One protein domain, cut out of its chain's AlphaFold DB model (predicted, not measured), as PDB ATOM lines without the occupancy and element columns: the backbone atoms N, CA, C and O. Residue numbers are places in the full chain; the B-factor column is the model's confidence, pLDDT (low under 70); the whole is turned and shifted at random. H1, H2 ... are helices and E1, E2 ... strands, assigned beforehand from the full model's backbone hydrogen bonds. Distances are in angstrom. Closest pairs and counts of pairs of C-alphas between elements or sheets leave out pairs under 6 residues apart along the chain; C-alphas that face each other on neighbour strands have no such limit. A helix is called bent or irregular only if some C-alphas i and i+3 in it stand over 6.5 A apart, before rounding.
ATOM      1  N   LEU A   2      24.822  29.213  20.273       92.12
ATOM      2  CA  LEU A   2      23.650  28.722  19.537       92.12
ATOM      3  C   LEU A   2      23.546  29.200  18.072       92.12
ATOM      4  O   LEU A   2      23.184  28.411  17.206       92.12
ATOM      5  N   ALA A   3      23.905  30.453  17.771       91.62
ATOM      6  CA  ALA A   3      23.883  30.971  16.400       91.62
ATOM      7  C   ALA A   3      24.846  30.232  15.450       91.62
ATOM      8  O   ALA A   3      24.489  30.000  14.302       91.62
ATOM      9  N   HIS A   4      26.033  29.825  15.925       93.19
ATOM     10  CA  HIS A   4      26.965  29.019  15.124       93.19
ATOM     11  C   HIS A   4      26.392  27.626  14.868       93.19
ATOM     12  O   HIS A   4      26.405  27.141  13.745       93.19
ATOM     13  N   VAL A   5      25.808  27.012  15.899       96.00
ATOM     14  CA  VAL A   5      25.158  25.703  15.773       96.00
ATOM     15  C   VAL A   5      23.967  25.756  14.803       96.00
ATOM     16  O   VAL A   5      23.741  24.808  14.058       96.00
ATOM     17  N   ALA A   6      23.215  26.859  14.761       95.19
ATOM     18  CA  ALA A   6      22.046  27.001  13.887       95.19
ATOM     19  C   ALA A   6      22.373  27.014  12.383       95.19
ATOM     20  O   ALA A   6      21.510  26.678  11.569       95.19
ATOM     21  N   VAL A   7      23.607  27.374  12.025       94.19
ATOM     22  CA  VAL A   7      24.092  27.447  10.636       94.19
ATOM     23  C   VAL A   7      25.106  26.347  10.300       94.19
ATOM     24  O   VAL A   7      25.670  26.354   9.217       94.19
ATOM     25  N   MET A   8      25.369  25.426  11.232       94.56
ATOM     26  CA  MET A   8      26.401  24.397  11.093       94.56
ATOM     27  C   MET A   8      25.984  23.317  10.090       94.56
ATOM     28  O   MET A   8      24.994  22.611  10.316       94.56
ATOM     29  N   GLU A   9      26.779  23.157   9.034       91.81
ATOM     30  CA  GLU A   9      26.695  22.052   8.076       91.81
ATOM     31  C   GLU A   9      27.377  20.780   8.613       91.81
ATOM     32  O   GLU A   9      28.018  20.792   9.668       91.81
ATOM     33  N   PHE A  10      27.223  19.644   7.922       87.94
ATOM     34  CA  PHE A  10      27.799  18.371   8.384       87.94
ATOM     35  C   PHE A  10      29.334  18.406   8.396       87.94
ATOM     36  O   PHE A  10      29.964  17.931   9.342       87.94
ATOM     37  N   GLU A  11      29.930  18.982   7.355       88.62
ATOM     38  CA  GLU A  11      31.377  19.091   7.147       88.62
ATOM     39  C   GLU A  11      32.033  20.002   8.198       88.62
ATOM     40  O   GLU A  11      33.176  19.779   8.616       88.62
ATOM     41  N   ASP A  12      31.258  20.977   8.677       91.62
ATOM     42  CA  ASP A  12      31.653  21.976   9.666       91.62
ATOM     43  C   ASP A  12      31.359  21.536  11.105       91.62
ATOM     44  O   ASP A  12      31.542  22.317  12.043       91.62
ATOM     45  N   TYR A  13      30.919  20.288  11.314       95.75
ATOM     46  CA  TYR A  13      30.568  19.810  12.645       95.75
ATOM     47  C   TYR A  13      31.723  19.979  13.638       95.75
ATOM     48  O   TYR A  13      32.802  19.391  13.498       95.75
ATOM     49  N   ASN A  14      31.465  20.745  14.695       96.12
ATOM     50  CA  ASN A  14      32.428  21.025  15.746       96.12
ATOM     51  C   ASN A  14      31.836  20.671  17.119       96.12
ATOM     52  O   ASN A  14      30.925  21.368  17.584       96.12
ATOM     53  N   PRO A  15      32.355  19.632  17.805       97.31
ATOM     54  CA  PRO A  15      31.878  19.271  19.134       97.31
ATOM     55  C   PRO A  15      31.980  20.425  20.132       97.31
ATOM     56  O   PRO A  15      31.116  20.537  20.995       97.31
ATOM     57  N   VAL A  16      32.985  21.302  20.007       97.12
ATOM     58  CA  VAL A  16      33.197  22.433  20.928       97.12
ATOM     59  C   VAL A  16      32.006  23.391  20.915       97.12
ATOM     60  O   VAL A  16      31.518  23.773  21.978       97.12
ATOM     61  N   ASP A  17      31.484  23.722  19.732       97.69
ATOM     62  CA  ASP A  17      30.326  24.611  19.594       97.69
ATOM     63  C   ASP A  17      29.055  23.970  20.174       97.69
ATOM     64  O   ASP A  17      28.262  24.641  20.840       97.69
ATOM     65  N   VAL A  18      28.879  22.657  19.974       98.44
ATOM     66  CA  VAL A  18      27.750  21.903  20.544       98.44
ATOM     67  C   VAL A  18      27.863  21.820  22.064       98.44
ATOM     68  O   VAL A  18      26.882  22.087  22.750       98.44
ATOM     69  N   ILE A  19      29.046  21.505  22.600       98.44
ATOM     70  CA  ILE A  19      29.315  21.459  24.043       98.44
ATOM     71  C   ILE A  19      29.008  22.810  24.681       98.44
ATOM     72  O   ILE A  19      28.273  22.879  25.668       98.44
ATOM     73  N   ALA A  20      29.520  23.890  24.095       98.25
ATOM     74  CA  ALA A  20      29.304  25.231  24.609       98.25
ATOM     75  C   ALA A  20      27.818  25.622  24.563       98.25
ATOM     76  O   ALA A  20      27.300  26.146  25.545       98.25
ATOM     77  N   ALA A  21      27.106  25.305  23.473       98.44
ATOM     78  CA  ALA A  21      25.668  25.551  23.373       98.44
ATOM     79  C   ALA A  21      24.854  24.721  24.381       98.44
ATOM     80  O   ALA A  21      23.936  25.253  25.001       98.44
ATOM     81  N   VAL A  22      25.192  23.442  24.592       98.56
ATOM     82  CA  VAL A  22      24.548  22.603  25.618       98.56
ATOM     83  C   VAL A  22      24.753  23.210  27.001       98.56
ATOM     84  O   VAL A  22      23.782  23.383  27.731       98.56
ATOM     85  N   ASN A  23      25.984  23.582  27.346       98.50
ATOM     86  CA  ASN A  23      26.311  24.130  28.663       98.50
ATOM     87  C   ASN A  23      25.703  25.525  28.896       98.50
ATOM     88  O   ASN A  23      25.385  25.862  30.034       98.50
ATOM     89  N   GLU A  24      25.499  26.312  27.834       98.25
ATOM     90  CA  GLU A  24      24.788  27.599  27.866       98.25
ATOM     91  C   GLU A  24      23.274  27.406  28.085       98.25
ATOM     92  O   GLU A  24      22.661  28.124  28.873       98.25
ATOM     93  N   LEU A  25      22.669  26.414  27.420       98.44
ATOM     94  CA  LEU A  25      21.219  26.184  27.438       98.44
ATOM     95  C   LEU A  25      20.736  25.375  28.645       98.44
ATOM     96  O   LEU A  25      19.620  25.590  29.118       98.44
ATOM     97  N   LEU A  26      21.553  24.449  29.149       98.38
ATOM     98  CA  LEU A  26      21.190  23.563  30.251       98.38
ATOM     99  C   LEU A  26      20.670  24.297  31.508       98.38
ATOM    100  O   LEU A  26      19.598  23.920  31.990       98.38
ATOM    101  N   PRO A  27      21.341  25.343  32.040       98.31
ATOM    102  CA  PRO A  27      20.882  26.026  33.255       98.31
ATOM    103  C   PRO A  27      19.566  26.796  33.079       98.31
ATOM    104  O   PRO A  27      18.946  27.163  34.075       98.31
ATOM    105  N   LEU A  28      19.119  27.038  31.843       98.19
ATOM    106  CA  LEU A  28      17.866  27.746  31.560       98.19
ATOM    107  C   LEU A  28      16.625  26.874  31.798       98.19
ATOM    108  O   LEU A  28      15.504  27.377  31.891       98.19
ATOM    109  N   GLY A  29      16.808  25.555  31.876       98.25
ATOM    110  CA  GLY A  29      15.704  24.610  31.932       98.25
ATOM    111  C   GLY A  29      15.057  24.363  30.564       98.25
ATOM    112  O   GLY A  29      15.307  25.044  29.567       98.25
ATOM    113  N   LYS A  30      14.215  23.328  30.513       98.25
ATOM    114  CA  LYS A  30      13.719  22.731  29.263       98.25
ATOM    115  C   LYS A  30      12.959  23.725  28.386       98.25
ATOM    116  O   LYS A  30      13.210  23.801  27.187       98.25
ATOM    117  N   GLU A  31      12.022  24.462  28.975       98.19
ATOM    118  CA  GLU A  31      11.132  25.359  28.232       98.19
ATOM    119  C   GLU A  31      11.902  26.515  27.589       98.19
ATOM    120  O   GLU A  31      11.756  26.765  26.393       98.19
ATOM    121  N   GLN A  32      12.772  27.176  28.358       98.19
ATOM    122  CA  GLN A  32      13.573  28.292  27.857       98.19
ATOM    123  C   GLN A  32      14.611  27.828  26.835       98.19
ATOM    124  O   GLN A  32      14.781  28.484  25.809       98.19
ATOM    125  N   ALA A  33      15.255  26.677  27.063       98.38
ATOM    126  CA  ALA A  33      16.199  26.113  26.106       98.38
ATOM    127  C   ALA A  33      15.532  25.826  24.748       98.38
ATOM    128  O   ALA A  33      16.041  26.244  23.707       98.38
ATOM    129  N   LEU A  34      14.360  25.182  24.743       97.94
ATOM    130  CA  LEU A  34      13.609  24.908  23.511       97.94
ATOM    131  C   LEU A  34      13.110  26.190  22.835       97.94
ATOM    132  O   LEU A  34      13.136  26.269  21.607       97.94
ATOM    133  N   ALA A  35      12.697  27.199  23.608       97.12
ATOM    134  CA  ALA A  35      12.293  28.493  23.064       97.12
ATOM    135  C   ALA A  35      13.456  29.198  22.344       97.12
ATOM    136  O   ALA A  35      13.271  29.702  21.235       97.12
ATOM    137  N   GLN A  36      14.660  29.185  22.926       97.69
ATOM    138  CA  GLN A  36      15.846  29.749  22.276       97.69
ATOM    139  C   GLN A  36      16.237  28.971  21.015       97.69
ATOM    140  O   GLN A  36      16.486  29.585  19.978       97.69
ATOM    141  N   ILE A  37      16.228  27.634  21.069       96.88
ATOM    142  CA  ILE A  37      16.506  26.786  19.899       96.88
ATOM    143  C   ILE A  37      15.501  27.072  18.773       96.88
ATOM    144  O   ILE A  37      15.904  27.261  17.628       96.88
ATOM    145  N   GLY A  38      14.206  27.168  19.088       94.56
ATOM    146  CA  GLY A  38      13.163  27.475  18.103       94.56
ATOM    147  C   GLY A  38      13.282  28.874  17.490       94.56
ATOM    148  O   GLY A  38      12.901  29.076  16.339       94.56
ATOM    149  N   ALA A  39      13.848  29.838  18.219       94.62
ATOM    150  CA  ALA A  39      14.079  31.190  17.714       94.62
ATOM    151  C   ALA A  39      15.307  31.300  16.792       94.62
ATOM    152  O   ALA A  39      15.389  32.246  16.005       94.62
ATOM    153  N   ALA A  40      16.244  30.347  16.854       90.56
ATOM    154  CA  ALA A  40      17.547  30.434  16.194       90.56
ATOM    155  C   ALA A  40      17.513  30.330  14.654       90.56
ATOM    156  O   ALA A  40      18.556  30.517  14.039       90.56
ATOM    157  N   ARG A  41      16.338  30.085  14.045       82.88
ATOM    158  CA  ARG A  41      16.095  29.906  12.595       82.88
ATOM    159  C   ARG A  41      17.124  28.971  11.925       82.88
ATOM    160  O   ARG A  41      18.174  29.447  11.495       82.88
ATOM    161  N   PRO A  42      16.829  27.663  11.790       81.12
ATOM    162  CA  PRO A  42      17.780  26.707  11.223       81.12
ATOM    163  C   PRO A  42      18.177  27.092   9.794       81.12
ATOM    164  O   PRO A  42      17.312  27.334   8.952       81.12
ATOM    165  N   GLN A  43      19.481  27.119   9.526       83.69
ATOM    166  CA  GLN A  43      20.033  27.207   8.168       83.69
ATOM    167  C   GLN A  43      20.901  25.992   7.821       83.69
ATOM    168  O   GLN A  43      21.053  25.717   6.640       83.69
ATOM    169  N   GLY A  44      21.376  25.251   8.830       88.44
ATOM    170  CA  GLY A  44      22.078  23.975   8.673       88.44
ATOM    171  C   GLY A  44      21.484  22.865   9.551       88.44
ATOM    172  O   GLY A  44      20.307  22.886   9.929       88.44
ATOM    173  N   TYR A  45      22.319  21.897   9.926       92.75
ATOM    174  CA  TYR A  45      21.921  20.666  10.623       92.75
ATOM    175  C   TYR A  45      22.272  20.643  12.113       92.75
ATOM    176  O   TYR A  45      21.781  19.783  12.851       92.75
ATOM    177  N   GLY A  46      23.081  21.593  12.588       95.69
ATOM    178  CA  GLY A  46      23.595  21.590  13.962       95.69
ATOM    179  C   GLY A  46      22.525  21.543  15.056       95.69
ATOM    180  O   GLY A  46      22.753  20.934  16.103       95.69
ATOM    181  N   LEU A  47      21.327  22.094  14.824       97.00
ATOM    182  CA  LEU A  47      20.245  22.047  15.818       97.00
ATOM    183  C   LEU A  47      19.728  20.620  16.084       97.00
ATOM    184  O   LEU A  47      19.332  20.332  17.214       97.00
ATOM    185  N   PHE A  48      19.788  19.698  15.113       96.94
ATOM    186  CA  PHE A  48      19.468  18.283  15.363       96.94
ATOM    187  C   PHE A  48      20.472  17.658  16.338       96.94
ATOM    188  O   PHE A  48      20.094  16.922  17.252       96.94
ATOM    189  N   TRP A  49      21.756  17.977  16.164       97.31
ATOM    190  CA  TRP A  49      22.842  17.477  17.007       97.31
ATOM    191  C   TRP A  49      22.770  18.060  18.407       97.31
ATOM    192  O   TRP A  49      22.907  17.325  19.385       97.31
ATOM    193  N   LEU A  50      22.474  19.355  18.506       98.31
ATOM    194  CA  LEU A  50      22.254  20.025  19.776       98.31
ATOM    195  C   LEU A  50      21.096  19.400  20.547       98.31
ATOM    196  O   LEU A  50      21.279  19.059  21.707       98.31
ATOM    197  N   LEU A  51      19.937  19.182  19.919       98.38
ATOM    198  CA  LEU A  51      18.787  18.571  20.590       98.38
ATOM    199  C   LEU A  51      19.107  17.161  21.108       98.38
ATOM    200  O   LEU A  51      18.824  16.845  22.262       98.38
ATOM    201  N   ARG A  52      19.770  16.336  20.291       98.06
ATOM    202  CA  ARG A  52      20.209  14.983  20.682       98.06
ATOM    203  C   ARG A  52      21.248  14.966  21.788       98.06
ATOM    204  O   ARG A  52      21.369  13.963  22.486       98.06
ATOM    205  N   THR A  53      22.014  16.043  21.902       98.44
ATOM    206  CA  THR A  53      23.044  16.183  22.922       98.44
ATOM    207  C   THR A  53      22.486  16.823  24.186       98.44
ATOM    208  O   THR A  53      22.920  16.464  25.262       98.44
ATOM    209  N   LEU A  54      21.520  17.735  24.102       98.62
ATOM    210  CA  LEU A  54      20.953  18.440  25.255       98.62
ATOM    211  C   LEU A  54      19.942  17.586  26.036       98.62
ATOM    212  O   LEU A  54      19.783  17.769  27.244       98.62
ATOM    213  N   PHE A  55      19.264  16.664  25.351       98.50
ATOM    214  CA  PHE A  55      18.191  15.861  25.924       98.50
ATOM    215  C   PHE A  55      18.540  14.372  26.016       98.50
ATOM    216  O   PHE A  55      19.084  13.769  25.092       98.50
ATOM    217  N   ASP A  56      18.137  13.775  27.129       97.38
ATOM    218  CA  ASP A  56      17.905  12.349  27.307       97.38
ATOM    219  C   ASP A  56      16.416  12.027  27.069       97.38
ATOM    220  O   ASP A  56      15.586  12.916  26.844       97.38
ATOM    221  N   LEU A  57      16.065  10.741  27.114       96.38
ATOM    222  CA  LEU A  57      14.687  10.264  26.996       96.38
ATOM    223  C   LEU A  57      14.338   9.331  28.160       96.38
ATOM    224  O   LEU A  57      15.242   8.714  28.728       96.38
ATOM    225  N   PRO A  58      13.045   9.213  28.513       95.62
ATOM    226  CA  PRO A  58      12.577   8.206  29.453       95.62
ATOM    227  C   PRO A  58      12.999   6.793  29.035       95.62
ATOM    228  O   PRO A  58      13.160   6.498  27.848       95.62
ATOM    229  N   GLU A  59      13.140   5.898  30.011       91.81
ATOM    230  CA  GLU A  59      13.444   4.493  29.746       91.81
ATOM    231  C   GLU A  59      12.415   3.870  28.785       91.81
ATOM    232  O   GLU A  59      11.215   4.133  28.868       91.81
ATOM    233  N   GLY A  60      12.895   3.063  27.837       91.00
ATOM    234  CA  GLY A  60      12.064   2.441  26.803       91.00
ATOM    235  C   GLY A  60      11.686   3.364  25.638       91.00
ATOM    236  O   GLY A  60      11.171   2.876  24.633       91.00
ATOM    237  N   GLN A  61      11.978   4.667  25.717       93.75
ATOM    238  CA  GLN A  61      11.727   5.607  24.630       93.75
ATOM    239  C   GLN A  61      12.966   5.784  23.740       93.75
ATOM    240  O   GLN A  61      14.067   6.072  24.207       93.75
ATOM    241  N   ALA A  62      12.782   5.617  22.430       94.00
ATOM    242  CA  ALA A  62      13.842   5.791  21.441       94.00
ATOM    243  C   ALA A  62      13.851   7.215  20.876       94.00
ATOM    244  O   ALA A  62      12.795   7.822  20.698       94.00
ATOM    245  N   PHE A  63      15.033   7.715  20.519       95.69
ATOM    246  CA  PHE A  63      15.138   8.966  19.773       95.69
ATOM    247  C   PHE A  63      14.415   8.834  18.423       95.69
ATOM    248  O   PHE A  63      14.540   7.789  17.776       95.69
ATOM    249  N   PRO A  64      13.686   9.872  17.964       94.06
ATOM    250  CA  PRO A  64      13.100   9.850  16.626       94.06
ATOM    251  C   PRO A  64      14.234   9.710  15.602       94.06
ATOM    252  O   PRO A  64      15.335  10.171  15.885       94.06
ATOM    253  N   PRO A  65      14.055   9.082  14.435       92.31
ATOM    254  CA  PRO A  65      15.086   9.100  13.397       92.31
ATOM    255  C   PRO A  65      15.342  10.535  12.901       92.31
ATOM    256  O   PRO A  65      14.476  11.394  13.031       92.31
ATOM    257  N   VAL A  66      16.533  10.797  12.351       92.06
ATOM    258  CA  VAL A  66      16.820  12.038  11.608       92.06
ATOM    259  C   VAL A  66      16.591  11.787  10.121       92.06
ATOM    260  O   VAL A  66      17.330  11.018   9.505       92.06
ATOM    261  N   LEU A  67      15.574  12.423   9.551       91.19
ATOM    262  CA  LEU A  67      15.117  12.260   8.172       91.19
ATOM    263  C   LEU A  67      15.679  13.373   7.276       91.19
ATOM    264  O   LEU A  67      14.947  14.215   6.764       91.19
ATOM    265  N   LEU A  68      17.001  13.370   7.088       90.06
ATOM    266  CA  LEU A  68      17.729  14.315   6.222       90.06
ATOM    267  C   LEU A  68      18.184  13.685   4.890       90.06
ATOM    268  O   LEU A  68      18.983  14.262   4.158       90.06
ATOM    269  N   GLY A  69      17.691  12.483   4.588       89.94
ATOM    270  CA  GLY A  69      18.170  11.620   3.509       89.94
ATOM    271  C   GLY A  69      18.761  10.323   4.060       89.94
ATOM    272  O   GLY A  69      18.490   9.937   5.202       89.94
ATOM    273  N   GLN A  70      19.587   9.649   3.263       90.56
ATOM    274  CA  GLN A  70      20.289   8.438   3.687       90.56
ATOM    275  C   GLN A  70      21.663   8.799   4.275       90.56
ATOM    276  O   GLN A  70      22.478   9.373   3.558       90.56
ATOM    277  N   PRO A  71      21.970   8.458   5.537       92.62
ATOM    278  CA  PRO A  71      23.287   8.735   6.100       92.62
ATOM    279  C   PRO A  71      24.376   7.906   5.400       92.62
ATOM    280  O   PRO A  71      24.133   6.770   4.987       92.62
ATOM    281  N   SER A  72      25.583   8.468   5.309       92.50
ATOM    282  CA  SER A  72      26.794   7.804   4.777       92.50
ATOM    283  C   SER A  72      27.089   6.462   5.448       92.50
ATOM    284  O   SER A  72      27.437   5.492   4.778       92.50
ATOM    285  N   ILE A  73      26.843   6.383   6.756       94.38
ATOM    286  CA  ILE A  73      26.845   5.143   7.529       94.38
ATOM    287  C   ILE A  73      25.406   4.877   7.995       94.38
ATOM    288  O   ILE A  73      24.802   5.767   8.593       94.38
ATOM    289  N   PRO A  74      24.818   3.690   7.749       95.06
ATOM    290  CA  PRO A  74      23.457   3.390   8.191       95.06
ATOM    291  C   PRO A  74      23.367   3.328   9.728       95.06
ATOM    292  O   PRO A  74      24.369   3.016  10.371       95.06
ATOM    293  N   PRO A  75      22.189   3.552  10.343       95.25
ATOM    294  CA  PRO A  75      21.990   3.294  11.772       95.25
ATOM    295  C   PRO A  75      22.404   1.859  12.156       95.25
ATOM    296  O   PRO A  75      22.275   0.953  11.324       95.25
ATOM    297  N   PRO A  76      22.883   1.615  13.390       95.25
ATOM    298  CA  PRO A  76      23.292   0.275  13.794       95.25
ATOM    299  C   PRO A  76      22.088  -0.671  13.821       95.25
ATOM    300  O   PRO A  76      20.977  -0.268  14.167       95.25
ATOM    301  N   ALA A  77      22.316  -1.953  13.516       94.00
ATOM    302  CA  ALA A  77      21.257  -2.968  13.535       94.00
ATOM    303  C   ALA A  77      20.591  -3.092  14.918       94.00
ATOM    304  O   ALA A  77      19.396  -3.365  15.010       94.00
ATOM    305  N   ASN A  78      21.360  -2.856  15.986       92.44
ATOM    306  CA  ASN A  78      20.847  -2.664  17.336       92.44
ATOM    307  C   ASN A  78      20.833  -1.161  17.687       92.44
ATOM    308  O   ASN A  78      21.897  -0.607  17.987       92.44
ATOM    309  N   PRO A  79      19.658  -0.503  17.747       90.50
ATOM    310  CA  PRO A  79      19.552   0.916  18.088       90.50
ATOM    311  C   PRO A  79      20.116   1.267  19.471       90.50
ATOM    312  O   PRO A  79      20.542   2.396  19.686       90.50
ATOM    313  N   GLN A  80      20.166   0.310  20.404       91.69
ATOM    314  CA  GLN A  80      20.693   0.540  21.754       91.69
ATOM    315  C   GLN A  80      22.220   0.677  21.787       91.69
ATOM    316  O   GLN A  80      22.762   1.201  22.758       91.69
ATOM    317  N   ALA A  81      22.930   0.247  20.736       93.62
ATOM    318  CA  ALA A  81      24.380   0.411  20.665       93.62
ATOM    319  C   ALA A  81      24.777   1.893  20.507       93.62
ATOM    320  O   ALA A  81      25.748   2.354  21.111       93.62
ATOM    321  N   ILE A  82      23.986   2.657  19.742       95.56
ATOM    322  CA  ILE A  82      24.130   4.110  19.565       95.56
ATOM    323  C   ILE A  82      22.732   4.751  19.633       95.56
ATOM    324  O   ILE A  82      22.154   5.107  18.606       95.56
ATOM    325  N   PRO A  83      22.164   4.936  20.839       94.88
ATOM    326  CA  PRO A  83      20.763   5.338  21.001       94.88
ATOM    327  C   PRO A  83      20.466   6.755  20.492       94.88
ATOM    328  O   PRO A  83      19.322   7.082  20.193       94.88
ATOM    329  N   ARG A  84      21.499   7.598  20.374       96.81
ATOM    330  CA  ARG A  84      21.414   8.985  19.894       96.81
ATOM    331  C   ARG A  84      21.803   9.136  18.424       96.81
ATOM    332  O   ARG A  84      21.969  10.273  17.984       96.81
ATOM    333  N   PHE A  85      21.931   8.033  17.675       96.50
ATOM    334  CA  PHE A  85      22.412   8.033  16.291       96.50
ATOM    335  C   PHE A  85      21.823   9.204  15.470       96.50
ATOM    336  O   PHE A  85      20.604   9.416  15.512       96.50
ATOM    337  N   PRO A  86      22.657   9.982  14.753       96.50
ATOM    338  CA  PRO A  86      24.086   9.771  14.480       96.50
ATOM    339  C   PRO A  86      25.050  10.408  15.501       96.50
ATOM    340  O   PRO A  86      26.234  10.552  15.212       96.50
ATOM    341  N   ILE A  87      24.578  10.803  16.688       97.94
ATOM    342  CA  ILE A  87      25.454  11.286  17.763       97.94
ATOM    343  C   ILE A  87      25.854  10.130  18.681       97.94
ATOM    344  O   ILE A  87      25.007   9.379  19.172       97.94
ATOM    345  N   LEU A  88      27.151  10.029  18.958       97.62
ATOM    346  CA  LEU A  88      27.735   9.153  19.963       97.62
ATOM    347  C   LEU A  88      28.467  10.015  20.996       97.62
ATOM    348  O   LEU A  88      29.490  10.611  20.690       97.62
ATOM    349  N   ILE A  89      27.943  10.095  22.220       97.50
ATOM    350  CA  ILE A  89      28.617  10.823  23.306       97.50
ATOM    351  C   ILE A  89      29.642   9.894  23.960       97.50
ATOM    352  O   ILE A  89      29.243   8.853  24.493       97.50
ATOM    353  N   VAL A  90      30.920  10.272  23.930       96.50
ATOM    354  CA  VAL A  90      32.047   9.577  24.580       96.50
ATOM    355  C   VAL A  90      32.680  10.546  25.570       96.50
ATOM    356  O   VAL A  90      33.162  11.592  25.148       96.50
ATOM    357  N   GLN A  91      32.626  10.231  26.868       95.06
ATOM    358  CA  GLN A  91      33.110  11.103  27.958       95.06
ATOM    359  C   GLN A  91      32.751  12.586  27.750       95.06
ATOM    360  O   GLN A  91      33.618  13.448  27.651       95.06
ATOM    361  N   ASP A  92      31.453  12.866  27.607       97.00
ATOM    362  CA  ASP A  92      30.896  14.206  27.369       97.00
ATOM    363  C   ASP A  92      31.344  14.931  26.084       97.00
ATOM    364  O   ASP A  92      31.015  16.102  25.885       97.00
ATOM    365  N   VAL A  93      31.993  14.237  25.148       97.81
ATOM    366  CA  VAL A  93      32.220  14.734  23.787       97.81
ATOM    367  C   VAL A  93      31.146  14.166  22.853       97.81
ATOM    368  O   VAL A  93      31.115  12.950  22.641       97.81
ATOM    369  N   PRO A  94      30.249  14.996  22.286       98.12
ATOM    370  CA  PRO A  94      29.315  14.553  21.262       98.12
ATOM    371  C   PRO A  94      30.069  14.361  19.944       98.12
ATOM    372  O   PRO A  94      30.587  15.312  19.368       98.12
ATOM    373  N   LEU A  95      30.147  13.118  19.479       97.88
ATOM    374  CA  LEU A  95      30.779  12.770  18.212       97.88
ATOM    375  C   LEU A  95      29.704  12.526  17.157       97.88
ATOM    376  O   LEU A  95      28.835  11.669  17.341       97.88
ATOM    377  N   LEU A  96      29.769  13.253  16.042       97.31
ATOM    378  CA  LEU A  96      28.952  12.963  14.866       97.31
ATOM    379  C   LEU A  96      29.619  11.825  14.095       97.31
ATOM    380  O   LEU A  96      30.728  11.988  13.594       97.31
ATOM    381  N   VAL A  97      28.969  10.666  14.015       96.12
ATOM    382  CA  VAL A  97      29.610   9.459  13.459       96.12
ATOM    383  C   VAL A  97      29.360   9.248  11.970       96.12
ATOM    384  O   VAL A  97      29.829   8.267  11.410       96.12
ATOM    385  N   VAL A  98      28.618  10.149  11.328       93.69
ATOM    386  CA  VAL A  98      28.345  10.123   9.885       93.69
ATOM    387  C   VAL A  98      29.098  11.267   9.212       93.69
ATOM    388  O   VAL A  98      29.186  12.357   9.772       93.69
ATOM    389  N   GLY A  99      29.617  11.034   8.007       87.56
ATOM    390  CA  GLY A  99      30.302  12.061   7.212       87.56
ATOM    391  C   GLY A  99      29.365  12.953   6.390       87.56
ATOM    392  O   GLY A  99      29.835  13.846   5.701       87.56
ATOM    393  N   GLY A 100      28.056  12.697   6.430       89.50
ATOM    394  CA  GLY A 100      27.054  13.403   5.630       89.50
ATOM    395  C   GLY A 100      25.859  12.521   5.277       89.50
ATOM    396  O   GLY A 100      25.791  11.354   5.691       89.50
ATOM    397  N   TYR A 101      24.929  13.087   4.506       88.81
ATOM    398  CA  TYR A 101      23.708  12.435   4.035       88.81
ATOM    399  C   TYR A 101      23.596  12.521   2.509       88.81
ATOM    400  O   TYR A 101      23.756  13.584   1.914       88.81
ATOM    401  N   PHE A 102      23.271  11.400   1.871       85.50
ATOM    402  CA  PHE A 102      22.865  11.356   0.475       85.50
ATOM    403  C   PHE A 102      21.397  11.767   0.376       85.50
ATOM    404  O   PHE A 102      20.513  11.120   0.949       85.50
ATOM    405  N   LEU A 103      21.142  12.869  -0.331       77.69
ATOM    406  CA  LEU A 103      19.808  13.449  -0.439       77.69
ATOM    407  C   LEU A 103      18.838  12.486  -1.135       77.69
ATOM    408  O   LEU A 103      19.086  12.000  -2.238       77.69
ATOM    409  N   GLY A 104      17.701  12.262  -0.485       66.12
ATOM    410  CA  GLY A 104      16.563  11.524  -1.013       66.12
ATOM    411  C   GLY A 104      15.303  11.927  -0.252       66.12
ATOM    412  O   GLY A 104      15.266  11.836   0.973       66.12
ATOM    413  N   GLY A 105      14.277  12.391  -0.969       70.31
ATOM    414  CA  GLY A 105      13.054  12.933  -0.368       70.31
ATOM    415  C   GLY A 105      13.183  14.386   0.111       70.31
ATOM    416  O   GLY A 105      14.111  15.097  -0.269       70.31
ATOM    417  N   PHE A 106      12.214  14.835   0.916       74.50
ATOM    418  CA  PHE A 106      12.223  16.163   1.537       74.50
ATOM    419  C   PHE A 106      12.837  16.065   2.939       74.50
ATOM    420  O   PHE A 106      12.312  15.291   3.743       74.50
ATOM    421  N   PRO A 107      13.912  16.816   3.247       82.00
ATOM    422  CA  PRO A 107      14.487  16.817   4.584       82.00
ATOM    423  C   PRO A 107      13.451  17.315   5.593       82.00
ATOM    424  O   PRO A 107      12.714  18.270   5.330       82.00
ATOM    425  N   GLU A 108      13.372  16.652   6.743       89.00
ATOM    426  CA  GLU A 108      12.440  17.062   7.784       89.00
ATOM    427  C   GLU A 108      12.867  18.386   8.440       89.00
ATOM    428  O   GLU A 108      14.061  18.646   8.611       89.00
ATOM    429  N   PRO A 109      11.904  19.227   8.847       91.62
ATOM    430  CA  PRO A 109      12.193  20.445   9.589       91.62
ATOM    431  C   PRO A 109      12.587  20.126  11.042       91.62
ATOM    432  O   PRO A 109      11.979  19.263  11.689       91.62
ATOM    433  N   VAL A 110      13.551  20.865  11.601       94.56
ATOM    434  CA  VAL A 110      14.003  20.684  12.998       94.56
ATOM    435  C   VAL A 110      12.870  20.900  14.008       94.56
ATOM    436  O   VAL A 110      12.867  20.322  15.095       94.56
ATOM    437  N   GLU A 111      11.852  21.674  13.640       95.31
ATOM    438  CA  GLU A 111      10.653  21.937  14.427       95.31
ATOM    439  C   GLU A 111       9.926  20.644  14.823       95.31
ATOM    440  O   GLU A 111       9.291  20.597  15.879       95.31
ATOM    441  N   ALA A 112      10.023  19.580  14.016       95.06
ATOM    442  CA  ALA A 112       9.497  18.267  14.383       95.06
ATOM    443  C   ALA A 112      10.230  17.674  15.599       95.06
ATOM    444  O   ALA A 112       9.583  17.161  16.515       95.06
ATOM    445  N   HIS A 113      11.556  17.819  15.656       96.81
ATOM    446  CA  HIS A 113      12.376  17.366  16.784       96.81
ATOM    447  C   HIS A 113      12.174  18.247  18.009       96.81
ATOM    448  O   HIS A 113      12.029  17.719  19.107       96.81
ATOM    449  N   ILE A 114      12.066  19.569  17.835       97.19
ATOM    450  CA  ILE A 114      11.737  20.490  18.937       97.19
ATOM    451  C   ILE A 114      10.428  20.060  19.608       97.19
ATOM    452  O   ILE A 114      10.394  19.905  20.827       97.19
ATOM    453  N   ARG A 115       9.369  19.790  18.828       97.44
ATOM    454  CA  ARG A 115       8.089  19.294  19.368       97.44
ATOM    455  C   ARG A 115       8.243  17.946  20.074       97.44
ATOM    456  O   ARG A 115       7.670  17.755  21.144       97.44
ATOM    457  N   TYR A 116       9.030  17.031  19.508       97.94
ATOM    458  CA  TYR A 116       9.292  15.736  20.130       97.94
ATOM    459  C   TYR A 116       9.970  15.894  21.498       97.94
ATOM    460  O   TYR A 116       9.485  15.360  22.496       97.94
ATOM    461  N   PHE A 117      11.052  16.671  21.584       98.12
ATOM    462  CA  PHE A 117      11.758  16.900  22.847       98.12
ATOM    463  C   PHE A 117      10.949  17.752  23.824       98.12
ATOM    464  O   PHE A 117      11.042  17.541  25.031       98.12
ATOM    465  N   GLN A 118      10.081  18.640  23.343       98.06
ATOM    466  CA  GLN A 118       9.117  19.324  24.199       98.06
ATOM    467  C   GLN A 118       8.187  18.324  24.896       98.06
ATOM    468  O   GLN A 118       8.030  18.394  26.114       98.06
ATOM    469  N   ALA A 119       7.641  17.354  24.162       97.94
ATOM    470  CA  ALA A 119       6.733  16.354  24.720       97.94
ATOM    471  C   ALA A 119       7.448  15.294  25.578       97.94
ATOM    472  O   ALA A 119       6.924  14.885  26.609       97.94
ATOM    473  N   HIS A 120       8.652  14.874  25.180       97.81
ATOM    474  CA  HIS A 120       9.272  13.651  25.704       97.81
ATOM    475  C   HIS A 120      10.676  13.832  26.279       97.81
ATOM    476  O   HIS A 120      11.124  13.010  27.068       97.81
ATOM    477  N   GLY A 121      11.380  14.896  25.898       97.81
ATOM    478  CA  GLY A 121      12.770  15.120  26.282       97.81
ATOM    479  C   GLY A 121      12.936  15.363  27.777       97.81
ATOM    480  O   GLY A 121      12.196  16.147  28.377       97.81
ATOM    481  N   LEU A 122      13.948  14.733  28.359       98.19
ATOM    482  CA  LEU A 122      14.466  15.047  29.686       98.19
ATOM    483  C   LEU A 122      15.759  15.826  29.483       98.19
ATOM    484  O   LEU A 122      16.590  15.400  28.691       98.19
ATOM    485  N   LEU A 123      15.943  16.975  30.132       98.00
ATOM    486  CA  LEU A 123      17.260  17.612  30.078       98.00
ATOM    487  C   LEU A 123      18.299  16.665  30.669       98.00
ATOM    488  O   LEU A 123      18.010  15.964  31.644       98.00
ATOM    489  N   ARG A 124      19.503  16.674  30.097       96.88
ATOM    490  CA  ARG A 124      20.639  15.982  30.704       96.88
ATOM    491  C   ARG A 124      20.808  16.392  32.162       96.88
ATOM    492  O   ARG A 124      20.577  17.538  32.533       96.88
ATOM    493  N   ALA A 125      21.252  15.451  32.987       96.19
ATOM    494  CA  ALA A 125      21.414  15.690  34.418       96.19
ATOM    495  C   ALA A 125      22.586  16.631  34.759       96.19
ATOM    496  O   ALA A 125      22.587  17.238  35.826       96.19
ATOM    497  N   ALA A 126      23.583  16.739  33.875       97.12
ATOM    498  CA  ALA A 126      24.795  17.515  34.102       97.12
ATOM    499  C   ALA A 126      25.294  18.193  32.811       97.12
ATOM    500  O   ALA A 126      25.022  17.684  31.714       97.12
ATOM    501  N   PRO A 127      26.033  19.315  32.936       97.69
ATOM    502  CA  PRO A 127      26.779  19.904  31.829       97.69
ATOM    503  C   PRO A 127      27.770  18.904  31.234       97.69
ATOM    504  O   PRO A 127      28.242  18.002  31.924       97.69
ATOM    505  N   LEU A 128      28.119  19.097  29.967       97.69
ATOM    506  CA  LEU A 128      29.189  18.350  29.322       97.69
ATOM    507  C   LEU A 128      30.541  18.868  29.811       97.69
ATOM    508  O   LEU A 128      30.833  20.062  29.685       97.69
ATOM    509  N   ALA A 129      31.371  17.967  30.328       96.12
ATOM    510  CA  ALA A 129      32.724  18.269  30.771       96.12
ATOM    511  C   ALA A 129      33.720  17.280  30.141       96.12
ATOM    512  O   ALA A 129      34.090  16.299  30.789       96.12
ATOM    513  N   PRO A 130      34.159  17.519  28.886       93.69
ATOM    514  CA  PRO A 130      35.176  16.692  28.249       93.69
ATOM    515  C   PRO A 130      36.419  16.521  29.134       93.69
ATOM    516  O   PRO A 130      36.851  17.483  29.779       93.69
ATOM    517  N   PRO A 131      37.034  15.329  29.160       88.19
ATOM    518  CA  PRO A 131      38.275  15.095  29.893       88.19
ATOM    519  C   PRO A 131      39.430  15.852  29.230       88.19
ATOM    520  O   PRO A 131      39.344  16.202  28.066       88.19
ATOM    521  N   GLY A 132      40.549  16.068  29.923       80.44
ATOM    522  CA  GLY A 132      41.672  16.859  29.392       80.44
ATOM    523  C   GLY A 132      42.578  16.178  28.350       80.44
ATOM    524  O   GLY A 132      43.613  16.751  28.026       80.44
ATOM    525  N   ALA A 133      42.269  14.964  27.870       78.44
ATOM    526  CA  ALA A 133      43.148  14.201  26.971       78.44
ATOM    527  C   ALA A 133      42.374  13.343  25.953       78.44
ATOM    528  O   ALA A 133      41.397  12.694  26.313       78.44
ATOM    529  N   SER A 134      42.856  13.284  24.704       80.06
ATOM    530  CA  SER A 134      42.168  12.671  23.551       80.06
ATOM    531  C   SER A 134      42.284  11.150  23.427       80.06
ATOM    532  O   SER A 134      41.374  10.510  22.900       80.06
ATOM    533  N   ASP A 135      43.403  10.562  23.855       77.56
ATOM    534  CA  ASP A 135      43.765   9.192  23.447       77.56
ATOM    535  C   ASP A 135      42.813   8.135  24.016       77.56
ATOM    536  O   ASP A 135      42.480   7.156  23.347       77.56
ATOM    537  N   VAL A 136      42.300   8.380  25.223       85.44
ATOM    538  CA  VAL A 136      41.319   7.504  25.877       85.44
ATOM    539  C   VAL A 136      39.973   7.528  25.139       85.44
ATOM    540  O   VAL A 136      39.319   6.494  25.025       85.44
ATOM    541  N   LEU A 137      39.578   8.671  24.566       92.06
ATOM    542  CA  LEU A 137      38.294   8.813  23.871       92.06
ATOM    543  C   LEU A 137      38.281   8.070  22.542       92.06
ATOM    544  O   LEU A 137      37.256   7.501  22.179       92.06
ATOM    545  N   LEU A 138      39.399   8.062  21.806       92.31
ATOM    546  CA  LEU A 138      39.461   7.331  20.541       92.31
ATOM    547  C   LEU A 138      39.369   5.817  20.771       92.31
ATOM    548  O   LEU A 138      38.673   5.137  20.017       92.31
ATOM    549  N   ALA A 139      40.029   5.300  21.810       92.31
ATOM    550  CA  ALA A 139      39.935   3.891  22.182       92.31
ATOM    551  C   ALA A 139      38.504   3.517  22.609       92.31
ATOM    552  O   ALA A 139      37.928   2.575  22.068       92.31
ATOM    553  N   GLU A 140      37.883   4.307  23.493       95.06
ATOM    554  CA  GLU A 140      36.494   4.075  23.919       95.06
ATOM    555  C   GLU A 140      35.511   4.174  22.739       95.06
ATOM    556  O   GLU A 140      34.600   3.352  22.603       95.06
ATOM    557  N   PHE A 141      35.712   5.140  21.837       95.88
ATOM    558  CA  PHE A 141      34.951   5.230  20.593       95.88
ATOM    559  C   PHE A 141      35.057   3.933  19.780       95.88
ATOM    560  O   PHE A 141      34.032   3.405  19.353       95.88
ATOM    561  N   GLN A 142      36.268   3.402  19.581       95.38
ATOM    562  CA  GLN A 142      36.496   2.181  18.803       95.38
ATOM    563  C   GLN A 142      35.841   0.951  19.438       95.38
ATOM    564  O   GLN A 142      35.249   0.144  18.721       95.38
ATOM    565  N   GLU A 143      35.892   0.820  20.763       95.56
ATOM    566  CA  GLU A 143      35.215  -0.262  21.486       95.56
ATOM    567  C   GLU A 143      33.696  -0.193  21.292       95.56
ATOM    568  O   GLU A 143      33.059  -1.178  20.906       95.56
ATOM    569  N   ARG A 144      33.106   0.992  21.480       96.25
ATOM    570  CA  ARG A 144      31.665   1.199  21.275       96.25
ATOM    571  C   ARG A 144      31.258   1.019  19.817       96.25
ATOM    572  O   ARG A 144      30.187   0.474  19.547       96.25
ATOM    573  N   TRP A 145      32.116   1.422  18.884       96.75
ATOM    574  CA  TRP A 145      31.917   1.191  17.459       96.75
ATOM    575  C   TRP A 145      31.893  -0.301  17.131       96.75
ATOM    576  O   TRP A 145      30.979  -0.763  16.451       96.75
ATOM    577  N   ALA A 146      32.849  -1.066  17.665       96.31
ATOM    578  CA  ALA A 146      32.926  -2.507  17.460       96.31
ATOM    579  C   ALA A 146      31.680  -3.236  17.988       96.31
ATOM    580  O   ALA A 146      31.200  -4.169  17.348       96.31
ATOM    581  N   LEU A 147      31.100  -2.777  19.101       95.44
ATOM    582  CA  LEU A 147      29.830  -3.309  19.610       95.44
ATOM    583  C   LEU A 147      28.635  -2.997  18.694       95.44
ATOM    584  O   LEU A 147      27.703  -3.795  18.608       95.44
ATOM    585  N   ALA A 148      28.644  -1.843  18.021       96.25
ATOM    586  CA  ALA A 148      27.543  -1.388  17.171       96.25
ATOM    587  C   ALA A 148      27.597  -1.948  15.739       96.25
ATOM    588  O   ALA A 148      26.559  -2.294  15.172       96.25
ATOM    589  N   TYR A 149      28.798  -2.034  15.161       96.44
ATOM    590  CA  TYR A 149      29.025  -2.316  13.739       96.44
ATOM    591  C   TYR A 149      30.058  -3.421  13.477       96.44
ATOM    592  O   TYR A 149      30.315  -3.763  12.319       96.44
ATOM    593  N   GLY A 150      30.687  -3.984  14.511       95.25
ATOM    594  CA  GLY A 150      31.851  -4.849  14.328       95.25
ATOM    595  C   GLY A 150      32.986  -4.091  13.632       95.25
ATOM    596  O   GLY A 150      33.360  -2.991  14.033       95.25
ATOM    597  N   SER A 151      33.533  -4.663  12.560       94.19
ATOM    598  CA  SER A 151      34.579  -4.017  11.755       94.19
ATOM    599  C   SER A 151      34.044  -3.087  10.658       94.19
ATOM    600  O   SER A 151      34.838  -2.374  10.032       94.19
ATOM    601  N   ALA A 152      32.727  -3.069  10.414       95.69
ATOM    602  CA  ALA A 152      32.132  -2.289   9.335       95.69
ATOM    603  C   ALA A 152      32.327  -0.783   9.560       95.69
ATOM    604  O   ALA A 152      32.208  -0.288  10.682       95.69
ATOM    605  N   TYR A 153      32.651  -0.063   8.480       95.25
ATOM    606  CA  TYR A 153      32.832   1.398   8.441       95.25
ATOM    607  C   TYR A 153      33.871   1.974   9.425       95.25
ATOM    608  O   TYR A 153      33.984   3.188   9.568       95.25
ATOM    609  N   SER A 154      34.658   1.126  10.092       92.75
ATOM    610  CA  SER A 154      35.579   1.526  11.164       92.75
ATOM    611  C   SER A 154      36.599   2.582  10.727       92.75
ATOM    612  O   SER A 154      36.847   3.535  11.460       92.75
ATOM    613  N   ALA A 155      37.161   2.450   9.520       92.69
ATOM    614  CA  ALA A 155      38.113   3.417   8.977       92.69
ATOM    615  C   ALA A 155      37.468   4.784   8.688       92.69
ATOM    616  O   ALA A 155      38.049   5.815   9.025       92.69
ATOM    617  N   GLU A 156      36.268   4.789   8.104       93.00
ATOM    618  CA  GLU A 156      35.510   6.005   7.784       93.00
ATOM    619  C   GLU A 156      35.095   6.739   9.063       93.00
ATOM    620  O   GLU A 156      35.421   7.913   9.245       93.00
ATOM    621  N   ALA A 157      34.478   6.022  10.006       93.69
ATOM    622  CA  ALA A 157      34.033   6.592  11.269       93.69
ATOM    623  C   ALA A 157      35.215   7.101  12.116       93.69
ATOM    624  O   ALA A 157      35.150   8.190  12.688       93.69
ATOM    625  N   ALA A 158      36.339   6.371  12.147       93.31
ATOM    626  CA  ALA A 158      37.543   6.822  12.842       93.31
ATOM    627  C   ALA A 158      38.165   8.071  12.200       93.31
ATOM    628  O   ALA A 158      38.689   8.915  12.926       93.31
ATOM    629  N   ALA A 159      38.129   8.212  10.871       92.31
ATOM    630  CA  ALA A 159      38.625   9.411  10.197       92.31
ATOM    631  C   ALA A 159      37.790  10.647  10.574       92.31
ATOM    632  O   ALA A 159      38.357  11.673  10.956       92.31
ATOM    633  N   VAL A 160      36.458  10.514  10.554       92.50
ATOM    634  CA  VAL A 160      35.518  11.570  10.960       92.50
ATOM    635  C   VAL A 160      35.740  11.973  12.425       92.50
ATOM    636  O   VAL A 160      35.917  13.155  12.729       92.50
ATOM    637  N   VAL A 161      35.816  10.997  13.334       93.88
ATOM    638  CA  VAL A 161      35.989  11.248  14.775       93.88
ATOM    639  C   VAL A 161      37.352  11.849  15.106       93.88
ATOM    640  O   VAL A 161      37.424  12.760  15.927       93.88
ATOM    641  N   LYS A 162      38.441  11.415  14.459       93.75
ATOM    642  CA  LYS A 162      39.774  12.001  14.688       93.75
ATOM    643  C   LYS A 162      39.809  13.495  14.374       93.75
ATOM    644  O   LYS A 162      40.386  14.253  15.149       93.75
ATOM    645  N   GLY A 163      39.172  13.921  13.280       93.44
ATOM    646  CA  GLY A 163      39.062  15.342  12.941       93.44
ATOM    647  C   GLY A 163      38.304  16.142  14.004       93.44
ATOM    648  O   GLY A 163      38.707  17.247  14.352       93.44
ATOM    649  N   GLN A 164      37.251  15.556  14.576       95.25
ATOM    650  CA  GLN A 164      36.477  16.171  15.658       95.25
ATOM    651  C   GLN A 164      37.271  16.258  16.967       95.25
ATOM    652  O   GLN A 164      37.304  17.320  17.580       95.25
ATOM    653  N   LEU A 165      37.963  15.187  17.370       94.50
ATOM    654  CA  LEU A 165      38.802  15.183  18.575       94.50
ATOM    655  C   LEU A 165      39.961  16.182  18.468       94.50
ATOM    656  O   LEU A 165      40.273  16.854  19.447       94.50
ATOM    657  N   ALA A 166      40.550  16.347  17.279       93.69
ATOM    658  CA  ALA A 166      41.581  17.357  17.049       93.69
ATOM    659  C   ALA A 166      41.072  18.793  17.278       93.69
ATOM    660  O   ALA A 166      41.842  19.630  17.722       93.69
ATOM    661  N   ARG A 167      39.784  19.080  17.034       93.00
ATOM    662  CA  ARG A 167      39.177  20.394  17.336       93.00
ATOM    663  C   ARG A 167      38.902  20.600  18.828       93.00
ATOM    664  O   ARG A 167      38.820  21.737  19.272       93.00
ATOM    665  N   VAL A 168      38.716  19.516  19.584       92.62
ATOM    666  CA  VAL A 168      38.466  19.568  21.036       92.62
ATOM    667  C   VAL A 168      39.772  19.722  21.824       92.62
ATOM    668  O   VAL A 168      39.770  20.373  22.865       92.62
ATOM    669  N   PHE A 169      40.869  19.130  21.338       90.94
ATOM    670  CA  PHE A 169      42.128  18.995  22.088       90.94
ATOM    671  C   PHE A 169      43.362  19.643  21.448       90.94
ATOM    672  O   PHE A 169      44.423  19.631  22.073       90.94
ATOM    673  N   GLY A 170      43.257  20.140  20.214       83.00
ATOM    674  CA  GLY A 170      44.323  20.865  19.510       83.00
ATOM    675  C   GLY A 170      44.254  22.362  19.750       83.00
ATOM    676  O   GLY A 170      45.344  22.968  19.844       83.00
TER     677      GLY A 170
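AT A GLANCE: This is residues 2 to 170 of the 170 residues of an uncharacterized protein of Chloroflexia bacterium SDU3-3 (UniProt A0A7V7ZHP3). A short hairpin of two strands, E1 and E2, sits between two groups of helices: H3, H4 and H5, nearly lined up in a triangle with H2 crossing H4 and short H1 beside them, and the helical hairpin H6 and H7. Long links run between the groups. The printed part has 169 residues, with seven named helices and two named strands in the order H1 H2 H3 H4 E1 E2 H5 H6 H7 along the chain; the sheet, E1 - E2, is antiparallel, and the class is mostly helix, with helices holding 80 and strands 8 of the 88 residues in named elements. It is compact, with a radius of gyration of the C-alphas of 15.0 A and spans of 40 by 39 by 32 A.

IN THESE COORDINATES: H1, residues 2 to 6, begins at C-alpha 2 (23.650, 28.722, 19.537). H2, residues 15 to 28, is 20.6 A long and only just irregular: C-alphas 24 and 27 are 6.8 A apart. H3 is residues 30 to 39, H4 46 to 54, E1 87 to 90, E2 93 to 96 and H5 110 to 120. H6, residues 135 to 149, measures 21.1 A; H7, residues 154 to 169, measures 21.6 A and ends at C-alpha 169 (42.128, 18.995, 22.088).

HOW THE PARTS SIT: H2, the hub, touches H4 at a steep tilt of 57 degrees, closest C-alphas Val 22 and Leu 54, 5.5 A. Its residues 17 to 21 touch H1 (Leu 2 and Ala 21, 5.4 A), its residues 15 to 16 touch residues 164 to 168 of H7 (Val 16 and Val 168, 6.0 A), and it only just touches H3, only at the corner, with 3 pairs of C-alphas within 8 A (Leu 25 and Ala 33, 5.2 A). H5 touches H3 at a shallow tilt of 9 degrees, opposite ways (Leu 34 and Ile 114, 6.6 A), and H4 at 13 degrees, the same way (Phe 48 and Val 110, 6.4 A). In hairpin E1 and E2, N 88 and O 95 are 2.9 A apart, within hydrogen-bond range. Closest C-alphas Trp 49 of H4 and Ile 87 of E1 are 6.8 A apart; Val 90 of E1 and Leu 137 of H6, 6.3 A; Leu 95 of E2 and Val 161 of H7, 6.4 A. Hairpin H6 and H7 has a shallow tilt of 31 degrees, closest C-alphas Trp 145 and Ser 154, 7.3 A. Every O i to N i+4 pair is within hydrogen-bond range in H1, H3, H4, H5, H6 and H7, and 8 of 10 in H2.

THE WHOLE: The C-alphas farthest apart, Gln 32 and Ser 151, are 41.8 A apart. The printed part has no cut. The links H4 to E1, E2 to H5 and H5 to H6 are long; short antiparallel pairings join residues 55 to 56 with 122 to 123, and 70 to 71 with 101 to 102. Mean pLDDT of the printed part is 93.7; residue 104 is under 70.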